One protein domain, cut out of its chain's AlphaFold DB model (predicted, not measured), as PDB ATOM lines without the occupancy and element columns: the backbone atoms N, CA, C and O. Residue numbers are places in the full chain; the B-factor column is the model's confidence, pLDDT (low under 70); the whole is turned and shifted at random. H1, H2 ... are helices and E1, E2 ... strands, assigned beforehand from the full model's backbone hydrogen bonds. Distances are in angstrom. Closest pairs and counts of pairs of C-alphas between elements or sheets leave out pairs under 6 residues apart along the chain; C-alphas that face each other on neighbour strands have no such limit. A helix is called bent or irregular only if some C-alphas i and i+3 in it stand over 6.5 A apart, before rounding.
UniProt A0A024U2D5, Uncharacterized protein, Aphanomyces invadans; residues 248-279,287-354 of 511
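AT A GLANCE: This is residues 248 to 279 and 287 to 354 of the 511 residues of an uncharacterized protein of Aphanomyces invadans (UniProt A0A024U2D5). Four short helices pack side by side as two helical hairpins, H2 with H3 and H4 with H5, in a small bundle; the long helix H1 packs by its residues 267 to 275 on H3, and its residues 248 to 262 stick out as a free arm. A small hairpin of two strands, E1 and E2, lies by the beginning of H2. You have 100 printed residues, with the order H1 E1 E2 H2 H3 H4 H5; the sheet E1 - E2 is antiparallel and the class is mostly helix. The whole is only just compact, close to loose, with a radius of gyration of the C-alphas of 15.2 A, and spans 48 by 39 by 25 A.

IN THESE COORDINATES: Start at the sheet: find C-alpha 288 at (38.361, 45.590, 54.459), where E1, residues 288 to 290, begins; E2 is residues 300 to 302. Next read H2, residues 304 to 311, and H3, residues 314 to 323, 14.6 A long. H4, residues 325 to 338, measures 20.1 A and is irregular: C-alphas 326 and 329 are 7.4 A apart. H5, residues 341 to 349, ends with C-alpha 349 at (51.056, 34.584, 34.399). Then go back to C-alpha 248 at (17.790, 14.025, 41.740); from there H1, residues 248 to 276, runs 42.2 A.

HOW THE PARTS SIT: Look first at the hairpin E1 and E2, antiparallel at 151 degrees, where N 288 and O 302 are 2.7 A apart and N 290 and O 300 2.8 A, both within hydrogen-bond range. The closest C-alphas of E1 and H2 are those of Leu 288 and Pro 304, 6.7 A apart. H2 touches H4, closest at the C-alphas of Gln 306 and Ala 331, 4.8 A, the same way at a shallow tilt of 14 degrees. In the helical hairpin H2 and H3, the closest C-alphas, of Ala 308 and Ala 317, are 5.4 A apart. The hub is H3, which touches H1, H2 and H5; the C-alphas of Ser 271 and Val 316, the closest of H1 and H3, are 4.5 A apart. H4 and H5 form the other helical hairpin, closest at Leu 332 and Val 344, with C-alphas 5.9 A apart. H1 is apart from H2, H4 and H5. Every O i to N i+4 pair is within hydrogen-bond range in H1, H2 and H5; H3 has 5 of 6 and H4 8 of 10.

THE WHOLE: The C-alphas farthest apart are those of Leu 248 and Glu 354, 49.5 A. Residues 280 to 286 are not printed, and C-alphas 279 and 287 are 13.7 A apart across this cut. Of the links printed whole, E1 to E2 is short and the others are tight. Look for pLDDT under 70 at residues 277 to 279, 292 to 298 and 351 to 354.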
ATOM      1  N   LEU A 248      17.423  13.004  40.761       70.12
ATOM      2  CA  LEU A 248      17.790  14.025  41.740       70.12
ATOM      3  C   LEU A 248      19.258  14.443  41.602       70.12
ATOM      4  O   LEU A 248      19.568  15.595  41.905       70.12
ATOM      5  N   ASP A 249      20.136  13.553  41.133       72.94
ATOM      6  CA  ASP A 249      21.552  13.866  40.948       72.94
ATOM      7  C   ASP A 249      21.738  14.829  39.770       72.94
ATOM      8  O   ASP A 249      22.464  15.817  39.904       72.94
ATOM      9  N   ASP A 250      21.009  14.619  38.668       76.56
ATOM     10  CA  ASP A 250      20.992  15.546  37.528       76.56
ATOM     11  C   ASP A 250      20.448  16.925  37.941       76.56
ATOM     12  O   ASP A 250      21.008  17.955  37.568       76.56
ATOM     13  N   ILE A 251      19.411  16.973  38.787       73.38
ATOM     14  CA  ILE A 251      18.859  18.244  39.284       73.38
ATOM     15  C   ILE A 251      19.832  18.972  40.200       73.38
ATOM     16  O   ILE A 251      19.980  20.192  40.114       73.38
ATOM     17  N   VAL A 252      20.484  18.250  41.110       70.94
ATOM     18  CA  VAL A 252      21.505  18.841  41.976       70.94
ATOM     19  C   VAL A 252      22.653  19.370  41.126       70.94
ATOM     20  O   VAL A 252      23.099  20.492  41.367       70.94
ATOM     21  N   LEU A 253      23.093  18.614  40.119       75.44
ATOM     22  CA  LEU A 253      24.134  19.046  39.197       75.44
ATOM     23  C   LEU A 253      23.726  20.326  38.458       75.44
ATOM     24  O   LEU A 253      24.461  21.308  38.520       75.44
ATOM     25  N   GLU A 254      22.530  20.379  37.873       78.62
ATOM     26  CA  GLU A 254      22.045  21.564  37.156       78.62
ATOM     27  C   GLU A 254      21.854  22.779  38.078       78.62
ATOM     28  O   GLU A 254      22.163  23.912  37.703       78.62
ATOM     29  N   VAL A 255      21.398  22.583  39.321       71.00
ATOM     30  CA  VAL A 255      21.300  23.666  40.314       71.00
ATOM     31  C   VAL A 255      22.686  24.199  40.683       71.00
ATOM     32  O   VAL A 255      22.845  25.414  40.857       71.00
ATOM     33  N   LEU A 256      23.685  23.321  40.806       71.12
ATOM     34  CA  LEU A 256      25.073  23.700  41.071       71.12
ATOM     35  C   LEU A 256      25.696  24.430  39.874       71.12
ATOM     36  O   LEU A 256      26.323  25.471  40.073       71.12
ATOM     37  N   GLU A 257      25.463  23.958  38.650       76.44
ATOM     38  CA  GLU A 257      25.901  24.606  37.406       76.44
ATOM     39  C   GLU A 257      25.233  25.982  37.237       76.44
ATOM     40  O   GLU A 257      25.913  27.004  37.149       76.44
ATOM     41  N   SER A 258      23.908  26.060  37.375       74.75
ATOM     42  CA  SER A 258      23.146  27.319  37.347       74.75
ATOM     43  C   SER A 258      23.563  28.300  38.448       74.75
ATOM     44  O   SER A 258      23.405  29.521  38.330       74.75
ATOM     45  N   ARG A 259      24.034  27.800  39.595       72.06
ATOM     46  CA  ARG A 259      24.611  28.637  40.654       72.06
ATOM     47  C   ARG A 259      25.976  29.166  40.233       72.06
ATOM     48  O   ARG A 259      26.223  30.355  40.433       72.06
ATOM     49  N   HIS A 260      26.829  28.313  39.676       76.75
ATOM     50  CA  HIS A 260      28.131  28.713  39.161       76.75
ATOM     51  C   HIS A 260      27.983  29.835  38.127       76.75
ATOM     52  O   HIS A 260      28.584  30.892  38.297       76.75
ATOM     53  N   ASP A 261      27.075  29.685  37.161       79.31
ATOM     54  CA  ASP A 261      26.822  30.698  36.130       79.31
ATOM     55  C   ASP A 261      26.349  32.034  36.709       79.31
ATOM     56  O   ASP A 261      26.822  33.104  36.315       79.31
ATOM     57  N   ARG A 262      25.443  32.000  37.695       79.88
ATOM     58  CA  ARG A 262      24.979  33.216  38.385       79.88
ATOM     59  C   ARG A 262      26.101  33.905  39.155       79.88
ATOM     60  O   ARG A 262      26.180  35.133  39.122       79.88
ATOM     61  N   LEU A 263      26.958  33.141  39.831       75.31
ATOM     62  CA  LEU A 263      28.116  33.683  40.544       75.31
ATOM     63  C   LEU A 263      29.127  34.291  39.570       75.31
ATOM     64  O   LEU A 263      29.566  35.416  39.791       75.31
ATOM     65  N   MET A 264      29.421  33.610  38.461       79.06
ATOM     66  CA  MET A 264      30.318  34.114  37.419       79.06
ATOM     67  C   MET A 264      29.772  35.389  36.774       79.06
ATOM     68  O   MET A 264      30.513  36.352  36.583       79.06
ATOM     69  N   LYS A 265      28.464  35.453  36.501       84.75
ATOM     70  CA  LYS A 265      27.819  36.670  35.996       84.75
ATOM     71  C   LYS A 265      27.940  37.830  36.990       84.75
ATOM     72  O   LYS A 265      28.299  38.935  36.590       84.75
ATOM     73  N   ALA A 266      27.681  37.582  38.274       81.50
ATOM     74  CA  ALA A 266      27.809  38.597  39.316       81.50
ATOM     75  C   ALA A 266      29.263  39.078  39.491       81.50
ATOM     76  O   ALA A 266      29.491  40.274  39.665       81.50
ATOM     77  N   ASP A 267      30.249  38.180  39.410       84.31
ATOM     78  CA  ASP A 267      31.679  38.517  39.414       84.31
ATOM     79  C   ASP A 267      32.036  39.432  38.229       84.31
ATOM     80  O   ASP A 267      32.643  40.488  38.417       84.31
ATOM     81  N   VAL A 268      31.563  39.109  37.018       86.88
ATOM     82  CA  VAL A 268      31.748  39.963  35.831       86.88
ATOM     83  C   VAL A 268      31.125  41.346  36.038       86.88
ATOM     84  O   VAL A 268      31.821  42.349  35.866       86.88
ATOM     85  N   GLU A 269      29.863  41.427  36.468       85.88
ATOM     86  CA  GLU A 269      29.169  42.701  36.712       85.88
ATOM     87  C   GLU A 269      29.886  43.556  37.772       85.88
ATOM     88  O   GLU A 269      30.084  44.761  37.577       85.88
ATOM     89  N   ARG A 270      30.345  42.936  38.869       82.56
ATOM     90  CA  ARG A 270      31.155  43.603  39.901       82.56
ATOM     91  C   ARG A 270      32.493  44.082  39.350       82.56
ATOM     92  O   ARG A 270      32.906  45.203  39.653       82.56
ATOM     93  N   SER A 271      33.162  43.272  38.535       81.50
ATOM     94  CA  SER A 271      34.433  43.640  37.909       81.50
ATOM     95  C   SER A 271      34.275  44.842  36.971       81.50
ATOM     96  O   SER A 271      35.088  45.766  37.012       81.50
ATOM     97  N   ASP A 272      33.191  44.896  36.192       82.94
ATOM     98  CA  ASP A 272      32.892  46.004  35.287       82.94
ATOM     99  C   ASP A 272      32.521  47.277  36.044       82.94
ATOM    100  O   ASP A 272      32.936  48.372  35.654       82.94
ATOM    101  N   ALA A 273      31.796  47.152  37.158       80.69
ATOM    102  CA  ALA A 273      31.565  48.269  38.061       80.69
ATOM    103  C   ALA A 273      32.897  48.807  38.611       80.69
ATOM    104  O   ALA A 273      33.156  50.005  38.510       80.69
ATOM    105  N   LEU A 274      33.783  47.938  39.112       78.25
ATOM    106  CA  LEU A 274      35.095  48.332  39.637       78.25
ATOM    107  C   LEU A 274      35.991  48.989  38.582       78.25
ATOM    108  O   LEU A 274      36.653  49.979  38.886       78.25
ATOM    109  N   ARG A 275      35.974  48.514  37.331       78.12
ATOM    110  CA  ARG A 275      36.715  49.150  36.223       78.12
ATOM    111  C   ARG A 275      36.310  50.607  36.002       78.12
ATOM    112  O   ARG A 275      37.144  51.400  35.579       78.12
ATOM    113  N   ARG A 276      35.052  50.967  36.279       74.94
ATOM    114  CA  ARG A 276      34.548  52.349  36.160       74.94
ATOM    115  C   ARG A 276      34.973  53.225  37.340       74.94
ATOM    116  O   ARG A 276      35.110  54.434  37.176       74.94
ATOM    117  N   PHE A 277      35.221  52.626  38.503       69.12
ATOM    118  CA  PHE A 277      35.738  53.292  39.698       69.12
ATOM    119  C   PHE A 277      37.259  53.111  39.787       69.12
ATOM    120  O   PHE A 277      37.772  52.443  40.682       69.12
ATOM    121  N   ILE A 278      37.996  53.703  38.843       57.19
ATOM    122  CA  ILE A 278      39.462  53.735  38.913       57.19
ATOM    123  C   ILE A 278      39.854  54.625  40.096       57.19
ATOM    124  O   ILE A 278      39.848  55.853  39.999       57.19
ATOM    125  N   LEU A 279      40.187  54.009  41.230       57.19
ATOM    126  CA  LEU A 279      40.889  54.710  42.295       57.19
ATOM    127  C   LEU A 279      42.292  55.067  41.776       57.19
ATOM    128  O   LEU A 279      42.933  54.230  41.135       57.19
ATOM    129  N   LEU A 287      41.347  48.993  53.211       81.12
ATOM    130  CA  LEU A 287      41.415  47.845  54.109       81.12
ATOM    131  C   LEU A 287      39.996  47.441  54.492       81.12
ATOM    132  O   LEU A 287      39.247  48.215  55.092       81.12
ATOM    133  N   LEU A 288      39.632  46.215  54.146       79.31
ATOM    134  CA  LEU A 288      38.361  45.590  54.459       79.31
ATOM    135  C   LEU A 288      38.495  44.844  55.785       79.31
ATOM    136  O   LEU A 288      39.324  43.950  55.935       79.31
ATOM    137  N   LYS A 289      37.674  45.212  56.770       82.38
ATOM    138  CA  LYS A 289      37.584  44.497  58.047       82.38
ATOM    139  C   LYS A 289      36.434  43.505  57.992       82.38
ATOM    140  O   LYS A 289      35.274  43.906  58.051       82.38
ATOM    141  N   ILE A 290      36.760  42.219  57.936       76.88
ATOM    142  CA  ILE A 290      35.780  41.142  58.050       76.88
ATOM    143  C   ILE A 290      35.664  40.752  59.520       76.88
ATOM    144  O   ILE A 290      36.625  40.301  60.153       76.88
ATOM    145  N   LYS A 291      34.464  40.914  60.073       76.25
ATOM    146  CA  LYS A 291      34.133  40.399  61.398       76.25
ATOM    147  C   LYS A 291      33.649  38.960  61.236       76.25
ATOM    148  O   LYS A 291      32.572  38.741  60.694       76.25
ATOM    149  N   SER A 292      34.446  37.993  61.686       65.25
ATOM    150  CA  SER A 292      33.992  36.603  61.757       65.25
ATOM    151  C   SER A 292      32.949  36.474  62.864       65.25
ATOM    152  O   SER A 292      33.187  36.898  63.995       65.25
ATOM    153  N   THR A 293      31.781  35.922  62.543       56.88
ATOM    154  CA  THR A 293      30.736  35.590  63.526       56.88
ATOM    155  C   THR A 293      31.052  34.303  64.286       56.88
ATOM    156  O   THR A 293      30.502  34.083  65.360       56.88
ATOM    157  N   ALA A 294      31.955  33.473  63.753       54.66
ATOM    158  CA  ALA A 294      32.231  32.125  64.240       54.66
ATOM    159  C   ALA A 294      33.319  32.051  65.327       54.66
ATOM    160  O   ALA A 294      33.527  30.988  65.904       54.66
ATOM    161  N   SER A 295      34.034  33.143  65.627       46.72
ATOM    162  CA  SER A 295      35.078  33.116  66.659       46.72
ATOM    163  C   SER A 295      35.284  34.476  67.343       46.72
ATOM    164  O   SER A 295      35.131  35.524  66.721       46.72
ATOM    165  N   LEU A 296      35.683  34.453  68.623       54.50
ATOM    166  CA  LEU A 296      36.102  35.619  69.427       54.50
ATOM    167  C   LEU A 296      37.423  36.264  68.936       54.50
ATOM    168  O   LEU A 296      37.973  37.135  69.609       54.50
ATOM    169  N   SER A 297      37.963  35.838  67.789       56.25
ATOM    170  CA  SER A 297      39.190  36.377  67.203       56.25
ATOM    171  C   SER A 297      39.029  37.829  66.752       56.25
ATOM    172  O   SER A 297      37.955  38.258  66.323       56.25
ATOM    173  N   GLN A 298      40.135  38.576  66.769       68.31
ATOM    174  CA  GLN A 298      40.186  39.916  66.190       68.31
ATOM    175  C   GLN A 298      39.713  39.913  64.720       68.31
ATOM    176  O   GLN A 298      39.927  38.926  64.009       68.31
ATOM    177  N   PRO A 299      39.048  40.990  64.256       77.25
ATOM    178  CA  PRO A 299      38.566  41.089  62.880       77.25
ATOM    179  C   PRO A 299      39.720  40.927  61.883       77.25
ATOM    180  O   PRO A 299      40.762  41.566  62.035       77.25
ATOM    181  N   LYS A 300      39.519  40.099  60.850       81.44
ATOM    182  CA  LYS A 300      40.509  39.892  59.785       81.44
ATOM    183  C   LYS A 300      40.525  41.141  58.909       81.44
ATOM    184  O   LYS A 300      39.481  41.559  58.408       81.44
ATOM    185  N   VAL A 301      41.693  41.755  58.764       85.12
ATOM    186  CA  VAL A 301      41.901  42.896  57.867       85.12
ATOM    187  C   VAL A 301      42.459  42.352  56.558       85.12
ATOM    188  O   VAL A 301      43.477  41.670  56.585       85.12
ATOM    189  N   LEU A 302      41.788  42.630  55.443       86.19
ATOM    190  CA  LEU A 302      42.179  42.202  54.100       86.19
ATOM    191  C   LEU A 302      42.227  43.401  53.158       86.19
ATOM    192  O   LEU A 302      41.426  44.326  53.291       86.19
ATOM    193  N   THR A 303      43.111  43.376  52.170       88.88
ATOM    194  CA  THR A 303      42.980  44.279  51.022       88.88
ATOM    195  C   THR A 303      41.837  43.820  50.099       88.88
ATOM    196  O   THR A 303      41.410  42.665  50.175       88.88
ATOM    197  N   PRO A 304      41.317  44.682  49.204       88.50
ATOM    198  CA  PRO A 304      40.344  44.290  48.192       88.50
ATOM    199  C   PRO A 304      40.800  43.101  47.353       88.50
ATOM    200  O   PRO A 304      39.995  42.212  47.090       88.50
ATOM    201  N   LEU A 305      42.080  43.064  46.959       91.00
ATOM    202  CA  LEU A 305      42.609  41.951  46.179       91.00
ATOM    203  C   LEU A 305      42.590  40.662  47.006       91.00
ATOM    204  O   LEU A 305      42.055  39.668  46.532       91.00
ATOM    205  N   GLN A 306      43.070  40.697  48.254       90.94
ATOM    206  CA  GLN A 306      43.012  39.535  49.148       90.94
ATOM    207  C   GLN A 306      41.580  39.062  49.410       90.94
ATOM    208  O   GLN A 306      41.328  37.868  49.505       90.94
ATOM    209  N   PHE A 307      40.629  39.989  49.541       89.81
ATOM    210  CA  PHE A 307      39.216  39.654  49.686       89.81
ATOM    211  C   PHE A 307      38.711  38.916  48.444       89.81
ATOM    212  O   PHE A 307      38.137  37.840  48.568       89.81
ATOM    213  N   ALA A 308      38.968  39.460  47.253       91.44
ATOM    214  CA  ALA A 308      38.566  38.836  45.998       91.44
ATOM    215  C   ALA A 308      39.181  37.438  45.834       91.44
ATOM    216  O   ALA A 308      38.471  36.490  45.512       91.44
ATOM    217  N   THR A 309      40.473  37.283  46.137       93.56
ATOM    218  CA  THR A 309      41.146  35.981  46.066       93.56
ATOM    219  C   THR A 309      40.668  35.004  47.131       93.56
ATOM    220  O   THR A 309      40.574  33.821  46.848       93.56
ATOM    221  N   PHE A 310      40.326  35.471  48.332       89.56
ATOM    222  CA  PHE A 310      39.795  34.624  49.401       89.56
ATOM    223  C   PHE A 310      38.397  34.068  49.075       89.56
ATOM    224  O   PHE A 310      38.047  32.981  49.523       89.56
ATOM    225  N   PHE A 311      37.599  34.783  48.275       87.06
ATOM    226  CA  PHE A 311      36.253  34.350  47.873       87.06
ATOM    227  C   PHE A 311      36.163  33.789  46.445       87.06
ATOM    228  O   PHE A 311      35.072  33.429  46.013       87.06
ATOM    229  N   GLY A 312      37.278  33.689  45.716       91.94
ATOM    230  CA  GLY A 312      37.288  33.098  44.373       91.94
ATOM    231  C   GLY A 312      36.745  34.013  43.266       91.94
ATOM    232  O   GLY A 312      36.377  33.532  42.198       91.94
ATOM    233  N   GLU A 313      36.703  35.326  43.494       91.56
ATOM    234  CA  GLU A 313      36.177  36.326  42.554       91.56
ATOM    235  C   GLU A 313      37.219  36.637  41.464       91.56
ATOM    236  O   GLU A 313      38.006  37.584  41.572       91.56
ATOM    237  N   TYR A 314      37.281  35.793  40.432       94.50
ATOM    238  CA  TYR A 314      38.327  35.817  39.406       94.50
ATOM    239  C   TYR A 314      38.389  37.141  38.629       94.50
ATOM    240  O   TYR A 314      39.468  37.726  38.479       94.50
ATOM    241  N   ASN A 315      37.253  37.633  38.129       92.06
ATOM    242  CA  ASN A 315      37.214  38.835  37.296       92.06
ATOM    243  C   ASN A 315      37.528  40.081  38.126       92.06
ATOM    244  O   ASN A 315      38.281  40.955  37.685       92.06
ATOM    245  N   VAL A 316      37.009  40.148  39.354       89.75
ATOM    246  CA  VAL A 316      37.367  41.197  40.315       89.75
ATOM    247  C   VAL A 316      38.862  41.149  40.651       89.75
ATOM    248  O   VAL A 316      39.530  42.185  40.584       89.75
ATOM    249  N   ALA A 317      39.418  39.969  40.947       92.69
ATOM    250  CA  ALA A 317      40.842  39.804  41.234       92.69
ATOM    251  C   ALA A 317      41.713  40.265  40.056       92.69
ATOM    252  O   ALA A 317      42.691  40.976  40.267       92.69
ATOM    253  N   GLN A 318      41.326  39.963  38.813       92.50
ATOM    254  CA  GLN A 318      42.033  40.428  37.616       92.50
ATOM    255  C   GLN A 318      42.084  41.956  37.515       92.50
ATOM    256  O   GLN A 318      43.122  42.519  37.159       92.50
ATOM    257  N   VAL A 319      40.977  42.640  37.808       88.31
ATOM    258  CA  VAL A 319      40.923  44.109  37.772       88.31
ATOM    259  C   VAL A 319      41.788  44.707  38.879       88.31
ATOM    260  O   VAL A 319      42.594  45.598  38.612       88.31
ATOM    261  N   LEU A 320      41.664  44.186  40.100       88.19
ATOM    262  CA  LEU A 320      42.386  44.688  41.271       88.19
ATOM    263  C   LEU A 320      43.892  44.422  41.194       88.19
ATOM    264  O   LEU A 320      44.681  45.281  41.580       88.19
ATOM    265  N   LEU A 321      44.302  43.281  40.641       89.44
ATOM    266  CA  LEU A 321      45.707  42.912  40.465       89.44
ATOM    267  C   LEU A 321      46.451  43.900  39.556       89.44
ATOM    268  O   LEU A 321      47.601  44.236  39.821       89.44
ATOM    269  N   ARG A 322      45.784  44.422  38.517       86.75
ATOM    270  CA  ARG A 322      46.354  45.456  37.634       86.75
ATOM    271  C   ARG A 322      46.514  46.807  38.329       86.75
ATOM    272  O   ARG A 322      47.400  47.570  37.968       86.75
ATOM    273  N   GLN A 323      45.644  47.117  39.289       82.88
ATOM    274  CA  GLN A 323      45.662  48.391  40.016       82.88
ATOM    275  C   GLN A 323      46.638  48.373  41.198       82.88
ATOM    276  O   GLN A 323      47.272  49.385  41.494       82.88
ATOM    277  N   HIS A 324      46.767  47.226  41.867       84.31
ATOM    278  CA  HIS A 324      47.559  47.062  43.083       84.31
ATOM    279  C   HIS A 324      48.502  45.852  42.984       84.31
ATOM    280  O   HIS A 324      48.372  44.902  43.761       84.31
ATOM    281  N   PRO A 325      49.479  45.884  42.057       87.25
ATOM    282  CA  PRO A 325      50.411  44.777  41.841       87.25
ATOM    283  C   PRO A 325      51.178  44.395  43.117       87.25
ATOM    284  O   PRO A 325      51.376  43.218  43.395       87.25
ATOM    285  N   SER A 326      51.532  45.365  43.962       86.38
ATOM    286  CA  SER A 326      52.283  45.127  45.202       86.38
ATOM    287  C   SER A 326      51.601  44.194  46.213       86.38
ATOM    288  O   SER A 326      52.254  43.772  47.157       86.38
ATOM    289  N   GLN A 327      50.317  43.863  46.033       88.19
ATOM    290  CA  GLN A 327      49.555  42.950  46.897       88.19
ATOM    291  C   GLN A 327      49.467  41.518  46.343       88.19
ATOM    292  O   GLN A 327      48.761  40.678  46.906       88.19
ATOM    293  N   ALA A 328      50.111  41.238  45.208       91.69
ATOM    294  CA  ALA A 328      49.968  39.958  44.522       91.69
ATOM    295  C   ALA A 328      50.526  38.777  45.333       91.69
ATOM    296  O   ALA A 328      50.024  37.666  45.198       91.69
ATOM    297  N   GLU A 329      51.536  38.993  46.181       91.44
ATOM    298  CA  GLU A 329      52.157  37.929  46.976       91.44
ATOM    299  C   GLU A 329      51.214  37.397  48.064       91.44
ATOM    300  O   GLU A 329      51.033  36.184  48.188       91.44
ATOM    301  N   GLU A 330      50.566  38.276  48.828       91.06
ATOM    302  CA  GLU A 330      49.563  37.875  49.815       91.06
ATOM    303  C   GLU A 330      48.323  37.283  49.142       91.06
ATOM    304  O   GLU A 330      47.804  36.263  49.595       91.06
ATOM    305  N   ALA A 331      47.892  37.873  48.024       93.81
ATOM    306  CA  ALA A 331      46.780  37.369  47.226       93.81
ATOM    307  C   ALA A 331      47.049  35.960  46.672       93.81
ATOM    308  O   ALA A 331      46.160  35.111  46.685       93.81
ATOM    309  N   LEU A 332      48.287  35.680  46.245       95.50
ATOM    310  CA  LEU A 332      48.725  34.352  45.812       95.50
ATOM    311  C   LEU A 332      48.613  33.339  46.954       95.50
ATOM    312  O   LEU A 332      48.140  32.223  46.741       95.50
ATOM    313  N   ILE A 333      49.039  33.715  48.161       94.25
ATOM    314  CA  ILE A 333      48.973  32.848  49.343       94.25
ATOM    315  C   ILE A 333      47.522  32.565  49.734       94.25
ATOM    316  O   ILE A 333      47.198  31.415  50.026       94.25
ATOM    317  N   ASP A 334      46.654  33.579  49.730       94.00
ATOM    318  CA  ASP A 334      45.231  33.413  50.039       94.00
ATOM    319  C   ASP A 334      44.527  32.561  48.965       94.00
ATOM    320  O   ASP A 334      43.848  31.598  49.309       94.00
ATOM    321  N   ALA A 335      44.765  32.808  47.670       96.88
ATOM    322  CA  ALA A 335      44.228  31.971  46.590       96.88
ATOM    323  C   ALA A 335      44.703  30.512  46.694       96.88
ATOM    324  O   ALA A 335      43.927  29.582  46.488       96.88
ATOM    325  N   SER A 336      45.971  30.307  47.065       97.19
ATOM    326  CA  SER A 336      46.546  28.969  47.244       97.19
ATOM    327  C   SER A 336      46.008  28.250  48.476       97.19
ATOM    328  O   SER A 336      45.976  27.026  48.496       97.19
ATOM    329  N   ARG A 337      45.592  28.993  49.505       95.56
ATOM    330  CA  ARG A 337      44.945  28.449  50.705       95.56
ATOM    331  C   ARG A 337      43.548  27.931  50.415       95.56
ATOM    332  O   ARG A 337      43.173  26.878  50.920       95.56
ATOM    333  N   GLU A 338      42.801  28.684  49.621       95.44
ATOM    334  CA  GLU A 338      41.410  28.369  49.296       95.44
ATOM    335  C   GLU A 338      41.282  27.449  48.067       95.44
ATOM    336  O   GLU A 338      40.214  26.898  47.831       95.44
ATOM    337  N   GLY A 339      42.370  27.226  47.320       96.81
ATOM    338  CA  GLY A 339      42.409  26.265  46.211       96.81
ATOM    339  C   GLY A 339      41.974  26.835  44.861       96.81
ATOM    340  O   GLY A 339      41.641  26.088  43.948       96.81
ATOM    341  N   TYR A 340      41.970  28.159  44.691       97.25
ATOM    342  CA  TYR A 340      41.538  28.790  43.440       97.25
ATOM    343  C   TYR A 340      42.660  28.804  42.394       97.25
ATOM    344  O   TYR A 340      43.322  29.824  42.172       97.25
ATOM    345  N   VAL A 341      42.878  27.663  41.729       97.31
ATOM    346  CA  VAL A 341      43.946  27.481  40.728       97.31
ATOM    347  C   VAL A 341      43.884  28.488  39.576       97.31
ATOM    348  O   VAL A 341      44.920  28.971  39.128       97.31
ATOM    349  N   ASN A 342      42.688  28.885  39.142       96.62
ATOM    350  CA  ASN A 342      42.482  29.903  38.108       96.62
ATOM    351  C   ASN A 342      43.025  31.283  38.526       96.62
ATOM    352  O   ASN A 342      43.636  31.983  37.718       96.62
ATOM    353  N   ILE A 343      42.848  31.664  39.792       96.62
ATOM    354  CA  ILE A 343      43.379  32.912  40.351       96.62
ATOM    355  C   ILE A 343      44.895  32.808  40.549       96.62
ATOM    356  O   ILE A 343      45.620  33.747  40.220       96.62
ATOM    357  N   VAL A 344      45.398  31.663  41.015       96.81
ATOM    358  CA  VAL A 344      46.846  31.401  41.110       96.81
ATOM    359  C   VAL A 344      47.506  31.525  39.734       96.81
ATOM    360  O   VAL A 344      48.519  32.211  39.587       96.81
ATOM    361  N   GLN A 345      46.898  30.930  38.707       95.44
ATOM    362  CA  GLN A 345      47.340  31.042  37.323       95.44
ATOM    363  C   GLN A 345      47.335  32.492  36.842       95.44
ATOM    364  O   GLN A 345      48.345  32.954  36.308       95.44
ATOM    365  N   LEU A 346      46.242  33.225  37.064       94.44
ATOM    366  CA  LEU A 346      46.129  34.644  36.724       94.44
ATOM    367  C   LEU A 346      47.254  35.476  37.353       94.44
ATOM    368  O   LEU A 346      47.848  36.315  36.676       94.44
ATOM    369  N   ILE A 347      47.554  35.241  38.630       93.81
ATOM    370  CA  ILE A 347      48.584  35.977  39.363       93.81
ATOM    371  C   ILE A 347      49.983  35.663  38.818       93.81
ATOM    372  O   ILE A 347      50.753  36.583  38.552       93.81
ATOM    373  N   LEU A 348      50.306  34.385  38.604       91.81
ATOM    374  CA  LEU A 348      51.641  33.958  38.172       91.81
ATOM    375  C   LEU A 348      51.931  34.210  36.686       91.81
ATOM    376  O   LEU A 348      53.095  34.236  36.296       91.81
ATOM    377  N   THR A 349      50.900  34.374  35.852       90.38
ATOM    378  CA  THR A 349      51.056  34.584  34.399       90.38
ATOM    379  C   THR A 349      50.822  36.016  33.950       90.38
ATOM    380  O   THR A 349      51.041  36.305  32.778       90.38
ATOM    381  N   SER A 350      50.384  36.916  34.837       86.88
ATOM    382  CA  SER A 350      50.061  38.291  34.449       86.88
ATOM    383  C   SER A 350      51.314  39.044  33.974       86.88
ATOM    384  O   SER A 350      52.153  39.404  34.797       86.88
ATOM    385  N   PRO A 351      51.436  39.358  32.667       67.69
ATOM    386  CA  PRO A 351      52.638  39.972  32.095       67.69
ATOM    387  C   PRO A 351      52.762  41.462  32.438       67.69
ATOM    388  O   PRO A 351      53.832  42.044  32.328       67.69
ATOM    389  N   SER A 352      51.660  42.084  32.863       63.44
ATOM    390  CA  SER A 352      51.592  43.480  33.309       63.44
ATOM    391  C   SER A 352      52.169  43.702  34.710       63.44
ATOM    392  O   SER A 352      52.170  44.825  35.205       63.44
ATOM    393  N   LEU A 353      52.604  42.633  35.370       65.00
ATOM    394  CA  LEU A 353      53.238  42.681  36.669       65.00
ATOM    395  C   LEU A 353      54.753  42.708  36.458       65.00
ATOM    396  O   LEU A 353      55.393  41.661  36.436       65.00
ATOM    397  N   GLU A 354      55.346  43.902  36.380       66.56
ATOM    398  CA  GLU A 354      56.765  44.097  36.727       66.56
ATOM    399  C   GLU A 354      56.945  43.900  38.247       66.56
ATOM    400  O   GLU A 354      57.448  44.763  38.962       66.56
TER     401      GLU A 354